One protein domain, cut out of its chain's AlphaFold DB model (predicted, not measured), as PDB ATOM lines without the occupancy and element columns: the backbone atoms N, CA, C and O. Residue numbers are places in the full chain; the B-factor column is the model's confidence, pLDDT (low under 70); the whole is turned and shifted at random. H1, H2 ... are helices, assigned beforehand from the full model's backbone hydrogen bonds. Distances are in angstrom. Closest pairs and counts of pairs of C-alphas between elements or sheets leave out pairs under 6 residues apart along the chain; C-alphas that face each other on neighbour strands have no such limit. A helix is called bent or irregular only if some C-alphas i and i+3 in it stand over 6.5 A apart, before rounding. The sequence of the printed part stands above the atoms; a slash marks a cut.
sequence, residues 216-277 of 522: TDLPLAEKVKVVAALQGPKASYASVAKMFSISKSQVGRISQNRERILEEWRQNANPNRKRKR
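AT A GLANCE: This is residues 216 to 277 of the 522 residues of the protein "HTH CENPB-type domain-containing protein" of Scyliorhinus torazame (UniProt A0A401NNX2). Four short helices make a small crossed cluster: H3 and H4 follow each other as the two arms of a wide corner, H1 packs across that corner and touches both, and H2 packs on H3 at one end. After H4 the last stretch, residues 267 to 277, has no named element and folds back past the beginning of H1. The printed part has 62 residues with four named helices, in the order H1, H2, H3, H4, and no named strand; the class is all helix, with 35 residues in the helices. It is compact, with a radius of gyration of the C-alphas of 11.1 A, and its outline is rounded, spanning 30 by 23 by 16 A.

IN THESE COORDINATES: The printed part begins at Thr 216, with its C-alpha at (-46.167, 12.639, 5.281). H1, residues 220 to 229, begins with C-alpha 220 at (-35.832, 10.443, -1.621) and is 14.2 A long from first to last C-alpha. H2 is residues 237 to 243, 9.9 A long. H3, residues 248 to 256, measures 12.5 A. H4, residues 258 to 266, measures 12.3 A and ends with C-alpha 266 at (-26.487, 6.229, -6.221). None of the four is bent or irregular.

HOW THE PARTS SIT: H1 touches H4, opposite ways at a steep tilt of 54 degrees, and the closest C-alphas, those of Val 227 and Arg 258, are 6.3 A apart. H1 also touches H3, about perpendicular at 85 degrees, with the C-alphas of Val 227 and Ser 255 closest at 6.3 A. H1 and H2 are close but not clearly touching; their closest C-alphas, those of Ala 229 and Val 240, are 6.7 A apart. H2 touches H3, where the closest C-alphas, those of Ala 241 and Lys 248, are 5.3 A apart; their tilt of 71 degrees is only just about perpendicular. H3 and H4 are close but not clearly touching, with the C-alphas of Ile 254 and Ile 261 closest at 7.9 A; they run the same way at a steep tilt of 66 degrees. H2 and H4 are apart. In H1, H2, H3 and H4 every pair of O i and N i+4 is within hydrogen-bond range.

THE WHOLE: The two C-alphas farthest apart, those of Pro 233 and Arg 277, are 34.6 A from each other, while those of Thr 216 and Arg 277, the first and last printed, are 16.8 A apart. The printed part has no cut. No link is long: H2 to H3 and H3 to H4 are tight, and H1 to H2 is short, with 7 residues. The mean pLDDT of the printed part is 83.0, and the model's confidence is under 70 at residues 233 to 234 and 267 to 269.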
ATOM      1  N   THR A 216     -46.986  11.907   6.251       75.94
ATOM      2  CA  THR A 216     -46.167  12.639   5.281       75.94
ATOM      3  C   THR A 216     -45.160  11.698   4.625       75.94
ATOM      4  O   THR A 216     -44.232  11.204   5.261       75.94
ATOM      5  N   ASP A 217     -45.319  11.437   3.327       81.75
ATOM      6  CA  ASP A 217     -44.298  10.711   2.568       81.75
ATOM      7  C   ASP A 217     -43.103  11.623   2.279       81.75
ATOM      8  O   ASP A 217     -43.222  12.598   1.530       81.75
ATOM      9  N   LEU A 218     -41.944  11.276   2.839       85.31
ATOM     10  CA  LEU A 218     -40.698  11.999   2.588       85.31
ATOM     11  C   LEU A 218     -40.197  11.764   1.143       85.31
ATOM     12  O   LEU A 218     -40.279  10.629   0.651       85.31
ATOM     13  N   PRO A 219     -39.656  12.780   0.447       86.56
ATOM     14  CA  PRO A 219     -38.913  12.609  -0.802       86.56
ATOM     15  C   PRO A 219     -37.632  11.782  -0.591       86.56
ATOM     16  O   PRO A 219     -37.193  11.568   0.541       86.56
ATOM     17  N   LEU A 220     -37.034  11.283  -1.678       81.12
ATOM     18  CA  LEU A 220     -35.832  10.443  -1.621       81.12
ATOM     19  C   LEU A 220     -34.667  11.158  -0.914       81.12
ATOM     20  O   LEU A 220     -34.061  10.573  -0.020       81.12
ATOM     21  N   ALA A 221     -34.438  12.440  -1.217       83.50
ATOM     22  CA  ALA A 221     -33.420  13.257  -0.553       83.50
ATOM     23  C   ALA A 221     -33.599  13.339   0.976       83.50
ATOM     24  O   ALA A 221     -32.631  13.231   1.725       83.50
ATOM     25  N   GLU A 222     -34.830  13.498   1.471       85.69
ATOM     26  CA  GLU A 222     -35.092  13.534   2.917       85.69
ATOM     27  C   GLU A 222     -34.951  12.153   3.562       85.69
ATOM     28  O   GLU A 222     -34.450  12.052   4.678       85.69
ATOM     29  N   LYS A 223     -35.297  11.070   2.853       88.94
ATOM     30  CA  LYS A 223     -35.031   9.700   3.326       88.94
ATOM     31  C   LYS A 223     -33.531   9.429   3.474       88.94
ATOM     32  O   LYS A 223     -33.136   8.836   4.474       88.94
ATOM     33  N   VAL A 224     -32.700   9.894   2.537       87.62
ATOM     34  CA  VAL A 224     -31.231   9.799   2.637       87.62
ATOM     35  C   VAL A 224     -30.712  10.613   3.829       87.62
ATOM     36  O   VAL A 224     -29.916  10.097   4.609       87.62
ATOM     37  N   LYS A 225     -31.229  11.830   4.056       88.12
ATOM     38  CA  LYS A 225     -30.901  12.632   5.252       88.12
ATOM     39  C   LYS A 225     -31.291  11.930   6.562       88.12
ATOM     40  O   LYS A 225     -30.515  11.975   7.510       88.12
ATOM     41  N   VAL A 226     -32.438  11.243   6.616       87.62
ATOM     42  CA  VAL A 226     -32.843  10.417   7.774       87.62
ATOM     43  C   VAL A 226     -31.875   9.246   7.993       87.62
ATOM     44  O   VAL A 226     -31.506   8.981   9.135       87.62
ATOM     45  N   VAL A 227     -31.432   8.565   6.927       88.88
ATOM     46  CA  VAL A 227     -30.437   7.476   7.019       88.88
ATOM     47  C   VAL A 227     -29.088   7.997   7.526       88.88
ATOM     48  O   VAL A 227     -28.526   7.405   8.443       88.88
ATOM     49  N   ALA A 228     -28.600   9.127   7.006       87.81
ATOM     50  CA  ALA A 228     -27.360   9.752   7.473       87.81
ATOM     51  C   ALA A 228     -27.460  10.213   8.941       87.81
ATOM     52  O   ALA A 228     -26.564   9.957   9.742       87.81
ATOM     53  N   ALA A 229     -28.586  10.819   9.335       85.62
ATOM     54  CA  ALA A 229     -28.824  11.244  10.715       85.62
ATOM     55  C   ALA A 229     -28.865  10.076  11.719       85.62
ATOM     56  O   ALA A 229     -28.588  10.287  12.897       85.62
ATOM     57  N   LEU A 230     -29.177   8.852  11.270       88.19
ATOM     58  CA  LEU A 230     -29.130   7.633  12.088       88.19
ATOM     59  C   LEU A 230     -27.710   7.079  12.305       88.19
ATOM     60  O   LEU A 230     -27.535   6.248  13.191       88.19
ATOM     61  N   GLN A 231     -26.709   7.527  11.542       84.06
ATOM     62  CA  GLN A 231     -25.309   7.092  11.682       84.06
ATOM     63  C   GLN A 231     -24.505   7.944  12.686       84.06
ATOM     64  O   GLN A 231     -23.367   7.612  13.006       84.06
ATOM     65  N   GLY A 232     -25.074   9.043  13.197       81.06
ATOM     66  CA  GLY A 232     -24.391   9.935  14.138       81.06
ATOM     67  C   GLY A 232     -24.262   9.356  15.562       81.06
ATOM     68  O   GLY A 232     -25.182   8.687  16.038       81.06
ATOM     69  N   PRO A 233     -23.195   9.687  16.321       63.72
ATOM     70  CA  PRO A 233     -22.839   9.037  17.596       63.72
ATOM     71  C   PRO A 233     -23.798   9.278  18.786       63.72
ATOM     72  O   PRO A 233     -23.507   8.865  19.906       63.72
ATOM     73  N   LYS A 234     -24.936   9.956  18.578       67.12
ATOM     74  CA  LYS A 234     -26.024  10.144  19.566       67.12
ATOM     75  C   LYS A 234     -27.421   9.991  18.935       67.12
ATOM     76  O   LYS A 234     -28.404  10.559  19.418       67.12
ATOM     77  N   ALA A 235     -27.523   9.271  17.817       76.06
ATOM     78  CA  ALA A 235     -28.760   9.137  17.057       76.06
ATOM     79  C   ALA A 235     -29.735   8.132  17.695       76.06
ATOM     80  O   ALA A 235     -29.572   6.919  17.602       76.06
ATOM     81  N   SER A 236     -30.808   8.640  18.304       86.75
ATOM     82  CA  SER A 236     -31.958   7.830  18.709       86.75
ATOM     83  C   SER A 236     -33.062   7.950  17.664       86.75
ATOM     84  O   SER A 236     -33.308   9.030  17.123       86.75
ATOM     85  N   TYR A 237     -33.838   6.884  17.460       86.38
ATOM     86  CA  TYR A 237     -35.049   6.947  16.633       86.38
ATOM     87  C   TYR A 237     -36.019   8.028  17.142       86.38
ATOM     88  O   TYR A 237     -36.786   8.580  16.360       86.38
ATOM     89  N   ALA A 238     -35.977   8.365  18.439       85.94
ATOM     90  CA  ALA A 238     -36.768   9.442  19.023       85.94
ATOM     91  C   ALA A 238     -36.238  10.853  18.703       85.94
ATOM     92  O   ALA A 238     -37.051  11.763  18.549       85.94
ATOM     93  N   SER A 239     -34.917  11.055  18.595       86.94
ATOM     94  CA  SER A 239     -34.347  12.359  18.222       86.94
ATOM     95  C   SER A 239     -34.470  12.604  16.718       86.94
ATOM     96  O   SER A 239     -34.917  13.676  16.319       86.94
ATOM     97  N   VAL A 240     -34.210  11.585  15.892       87.12
ATOM     98  CA  VAL A 240     -34.407  11.648  14.433       87.12
ATOM     99  C   VAL A 240     -35.891  11.836  14.076       87.12
ATOM    100  O   VAL A 240     -36.212  12.661  13.225       87.12
ATOM    101  N   ALA A 241     -36.819  11.170  14.776       87.88
ATOM    102  CA  ALA A 241     -38.262  11.387  14.596       87.88
ATOM    103  C   ALA A 241     -38.675  12.854  14.805       87.88
ATOM    104  O   ALA A 241     -39.401  13.409  13.982       87.88
ATOM    105  N   LYS A 242     -38.175  13.493  15.875       87.00
ATOM    106  CA  LYS A 242     -38.419  14.916  16.157       87.00
ATOM    107  C   LYS A 242     -37.768  15.828  15.113       87.00
ATOM    108  O   LYS A 242     -38.423  16.740  14.631       87.00
ATOM    109  N   MET A 243     -36.514  15.560  14.742       84.88
ATOM    110  CA  MET A 243     -35.745  16.361  13.778       84.88
ATOM    111  C   MET A 243     -36.414  16.440  12.398       84.88
ATOM    112  O   MET A 243     -36.409  17.495  11.776       84.88
ATOM    113  N   PHE A 244     -37.004  15.336  11.931       84.81
ATOM    114  CA  PHE A 244     -37.666  15.255  10.624       84.81
ATOM    115  C   PHE A 244     -39.203  15.332  10.705       84.81
ATOM    116  O   PHE A 244     -39.874  15.099   9.704       84.81
ATOM    117  N   SER A 245     -39.776  15.638  11.878       86.00
ATOM    118  CA  SER A 245     -41.231  15.715  12.114       86.00
ATOM    119  C   SER A 245     -42.021  14.486  11.624       86.00
ATOM    120  O   SER A 245     -43.116  14.603  11.070       86.00
ATOM    121  N   ILE A 246     -41.467  13.286  11.830       86.62
ATOM    122  CA  ILE A 246     -42.059  12.000  11.426       86.62
ATOM    123  C   ILE A 246     -42.214  11.042  12.606       86.62
ATOM    124  O   ILE A 246     -41.519  11.122  13.613       86.62
ATOM    125  N   SER A 247     -43.115  10.067  12.474       87.81
ATOM    126  CA  SER A 247     -43.295   9.034  13.502       87.81
ATOM    127  C   SER A 247     -42.043   8.157  13.687       87.81
ATOM    128  O   SER A 247     -41.359   7.816  12.720       87.81
ATOM    129  N   LYS A 248     -41.790   7.678  14.916       87.88
ATOM    130  CA  LYS A 248     -40.710   6.705  15.207       87.88
ATOM    131  C   LYS A 248     -40.798   5.446  14.322       87.88
ATOM    132  O   LYS A 248     -39.780   4.938  13.863       87.88
ATOM    133  N   SER A 249     -42.017   4.984  14.019       87.62
ATOM    134  CA  SER A 249     -42.279   3.875  13.082       87.62
ATOM    135  C   SER A 249     -41.812   4.182  11.650       87.62
ATOM    136  O   SER A 249     -41.316   3.305  10.948       87.62
ATOM    137  N   GLN A 250     -41.945   5.429  11.197       88.50
ATOM    138  CA  GLN A 250     -41.470   5.853   9.880       88.50
ATOM    139  C   GLN A 250     -39.942   5.928   9.814       88.50
ATOM    140  O   GLN A 250     -39.381   5.482   8.817       88.50
ATOM    141  N   VAL A 251     -39.276   6.383  10.884       90.69
ATOM    142  CA  VAL A 251     -37.808   6.295  11.017       90.69
ATOM    143  C   VAL A 251     -37.352   4.835  10.921       90.69
ATOM    144  O   VAL A 251     -36.474   4.523  10.122       90.69
ATOM    145  N   GLY A 252     -38.004   3.920  11.648       90.94
ATOM    146  CA  GLY A 252     -37.682   2.489  11.598       90.94
ATOM    147  C   GLY A 252     -37.869   1.861  10.216       90.94
ATOM    148  O   GLY A 252     -36.968   1.182   9.730       90.94
ATOM    149  N   ARG A 253     -38.977   2.159   9.523       89.81
ATOM    150  CA  ARG A 253     -39.198   1.694   8.140       89.81
ATOM    151  C   ARG A 253     -38.167   2.247   7.152       89.81
ATOM    152  O   ARG A 253     -37.808   1.545   6.210       89.81
ATOM    153  N   ILE A 254     -37.691   3.480   7.347       90.00
ATOM    154  CA  ILE A 254     -36.610   4.070   6.539       90.00
ATOM    155  C   ILE A 254     -35.278   3.366   6.832       90.00
ATOM    156  O   ILE A 254     -34.595   2.975   5.892       90.00
ATOM    157  N   SER A 255     -34.963   3.121   8.106       91.00
ATOM    158  CA  SER A 255     -33.765   2.393   8.545       91.00
ATOM    159  C   SER A 255     -33.703   0.965   7.977       91.00
ATOM    160  O   SER A 255     -32.702   0.575   7.388       91.00
ATOM    161  N   GLN A 256     -34.811   0.216   8.035       91.31
ATOM    162  CA  GLN A 256     -34.931  -1.119   7.427       91.31
ATOM    163  C   GLN A 256     -34.763  -1.109   5.897       91.31
ATOM    164  O   GLN A 256     -34.350  -2.101   5.314       91.31
ATOM    165  N   ASN A 257     -35.079   0.006   5.232       89.06
ATOM    166  CA  ASN A 257     -34.932   0.172   3.783       89.06
ATOM    167  C   ASN A 257     -33.631   0.906   3.390       89.06
ATOM    168  O   ASN A 257     -33.507   1.308   2.231       89.06
ATOM    169  N   ARG A 258     -32.682   1.115   4.321       88.75
ATOM    170  CA  ARG A 258     -31.511   1.997   4.131       88.75
ATOM    171  C   ARG A 258     -30.719   1.691   2.858       88.75
ATOM    172  O   ARG A 258     -30.461   2.607   2.089       88.75
ATOM    173  N   GLU A 259     -30.404   0.424   2.598       88.81
ATOM    174  CA  GLU A 259     -29.581   0.011   1.454       88.81
ATOM    175  C   GLU A 259     -30.301   0.282   0.135       88.81
ATOM    176  O   GLU A 259     -29.747   0.935  -0.742       88.81
ATOM    177  N   ARG A 260     -31.589  -0.074   0.032       87.56
ATOM    178  CA  ARG A 260     -32.417   0.246  -1.141       87.56
ATOM    179  C   ARG A 260     -32.562   1.756  -1.368       87.56
ATOM    180  O   ARG A 260     -32.653   2.196  -2.510       87.56
ATOM    181  N   ILE A 261     -32.622   2.553  -0.300       84.38
ATOM    182  CA  ILE A 261     -32.722   4.021  -0.377       84.38
ATOM    183  C   ILE A 261     -31.398   4.637  -0.851       84.38
ATOM    184  O   ILE A 261     -31.424   5.530  -1.695       84.38
ATOM    185  N   LEU A 262     -30.263   4.154  -0.339       82.00
ATOM    186  CA  LEU A 262     -28.930   4.589  -0.762       82.00
ATOM    187  C   LEU A 262     -28.609   4.141  -2.192       82.00
ATOM    188  O   LEU A 262     -28.019   4.909  -2.943       82.00
ATOM    189  N   GLU A 263     -29.049   2.953  -2.603       80.19
ATOM    190  CA  GLU A 263     -28.865   2.479  -3.974       80.19
ATOM    191  C   GLU A 263     -29.740   3.261  -4.964       80.19
ATOM    192  O   GLU A 263     -29.243   3.737  -5.978       80.19
ATOM    193  N   GLU A 264     -31.011   3.538  -4.635       75.75
ATOM    194  CA  GLU A 264     -31.830   4.458  -5.444       75.75
ATOM    195  C   GLU A 264     -31.212   5.867  -5.547       75.75
ATOM    196  O   GLU A 264     -31.413   6.536  -6.558       75.75
ATOM    197  N   TRP A 265     -30.457   6.315  -4.540       77.56
ATOM    198  CA  TRP A 265     -29.729   7.588  -4.577       77.56
ATOM    199  C   TRP A 265     -28.467   7.533  -5.454       77.56
ATOM    200  O   TRP A 265     -28.239   8.454  -6.234       77.56
ATOM    201  N   ARG A 266     -27.677   6.452  -5.373       74.25
ATOM    202  CA  ARG A 266     -26.487   6.229  -6.221       74.25
ATOM    203  C   ARG A 266     -26.829   6.176  -7.705       74.25
ATOM    204  O   ARG A 266     -26.100   6.747  -8.502       74.25
ATOM    205  N   GLN A 267     -27.961   5.564  -8.053       67.31
ATOM    206  CA  GLN A 267     -28.487   5.471  -9.422       67.31
ATOM    207  C   GLN A 267     -29.177   6.778  -9.898       67.31
ATOM    208  O   GLN A 267     -30.078   6.737 -10.734       67.31
ATOM    209  N   ASN A 268     -28.821   7.933  -9.311       67.25
ATOM    210  CA  ASN A 268     -29.311   9.283  -9.637       67.25
ATOM    211  C   ASN A 268     -30.848   9.418  -9.769       67.25
ATOM    212  O   ASN A 268     -31.374  10.200 -10.568       67.25
ATOM    213  N   ALA A 269     -31.616   8.645  -8.993       69.69
ATOM    214  CA  ALA A 269     -33.069   8.708  -9.076       69.69
ATOM    215  C   ALA A 269     -33.604  10.042  -8.532       69.69
ATOM    216  O   ALA A 269     -33.104  10.551  -7.531       69.69
ATOM    217  N   ASN A 270     -34.680  10.567  -9.141       72.06
ATOM    218  CA  ASN A 270     -35.242  11.890  -8.826       72.06
ATOM    219  C   ASN A 270     -35.297  12.178  -7.297       72.06
ATOM    220  O   ASN A 270     -36.119  11.574  -6.591       72.06
ATOM    221  N   PRO A 271     -34.498  13.144  -6.790       72.31
ATOM    222  CA  PRO A 271     -34.407  13.482  -5.367       72.31
ATOM    223  C   PRO A 271     -35.744  13.849  -4.709       72.31
ATOM    224  O   PRO A 271     -35.969  13.541  -3.537       72.31
ATOM    225  N   ASN A 272     -36.658  14.455  -5.472       77.00
ATOM    226  CA  ASN A 272     -37.972  14.919  -5.023       77.00
ATOM    227  C   ASN A 272     -39.040  13.801  -5.018       77.00
ATOM    228  O   ASN A 272     -40.181  14.015  -4.597       77.00
ATOM    229  N   ARG A 273     -38.699  12.580  -5.458       80.69
ATOM    230  CA  ARG A 273     -39.629  11.446  -5.560       80.69
ATOM    231  C   ARG A 273     -40.067  10.930  -4.184       80.69
ATOM    232  O   ARG A 273     -39.320  10.249  -3.483       80.69
ATOM    233  N   LYS A 274     -41.334  11.167  -3.824       82.12
ATOM    234  CA  LYS A 274     -41.941  10.674  -2.567       82.12
ATOM    235  C   LYS A 274     -42.270   9.174  -2.582       82.12
ATOM    236  O   LYS A 274     -42.059   8.488  -1.581       82.12
ATOM    237  N   ARG A 275     -42.735   8.636  -3.717       79.12
ATOM    238  CA  ARG A 275     -43.050   7.204  -3.914       79.12
ATOM    239  C   ARG A 275     -42.473   6.706  -5.241       79.12
ATOM    240  O   ARG A 275     -42.575   7.409  -6.243       79.12
ATOM    241  N   LYS A 276     -41.922   5.490  -5.263       74.44
ATOM    242  CA  LYS A 276     -41.562   4.789  -6.504       74.44
ATOM    243  C   LYS A 276     -42.851   4.241  -7.121       74.44
ATOM    244  O   LYS A 276     -43.522   3.422  -6.501       74.44
ATOM    245  N   ARG A 277     -43.229   4.748  -8.294       77.06
ATOM    246  CA  ARG A 277     -44.333   4.234  -9.116       77.06
ATOM    247  C   ARG A 277     -43.738   3.773 -10.442       77.06
ATOM    248  O   ARG A 277     -42.945   4.515 -11.021       77.06
TER     249      ARG A 277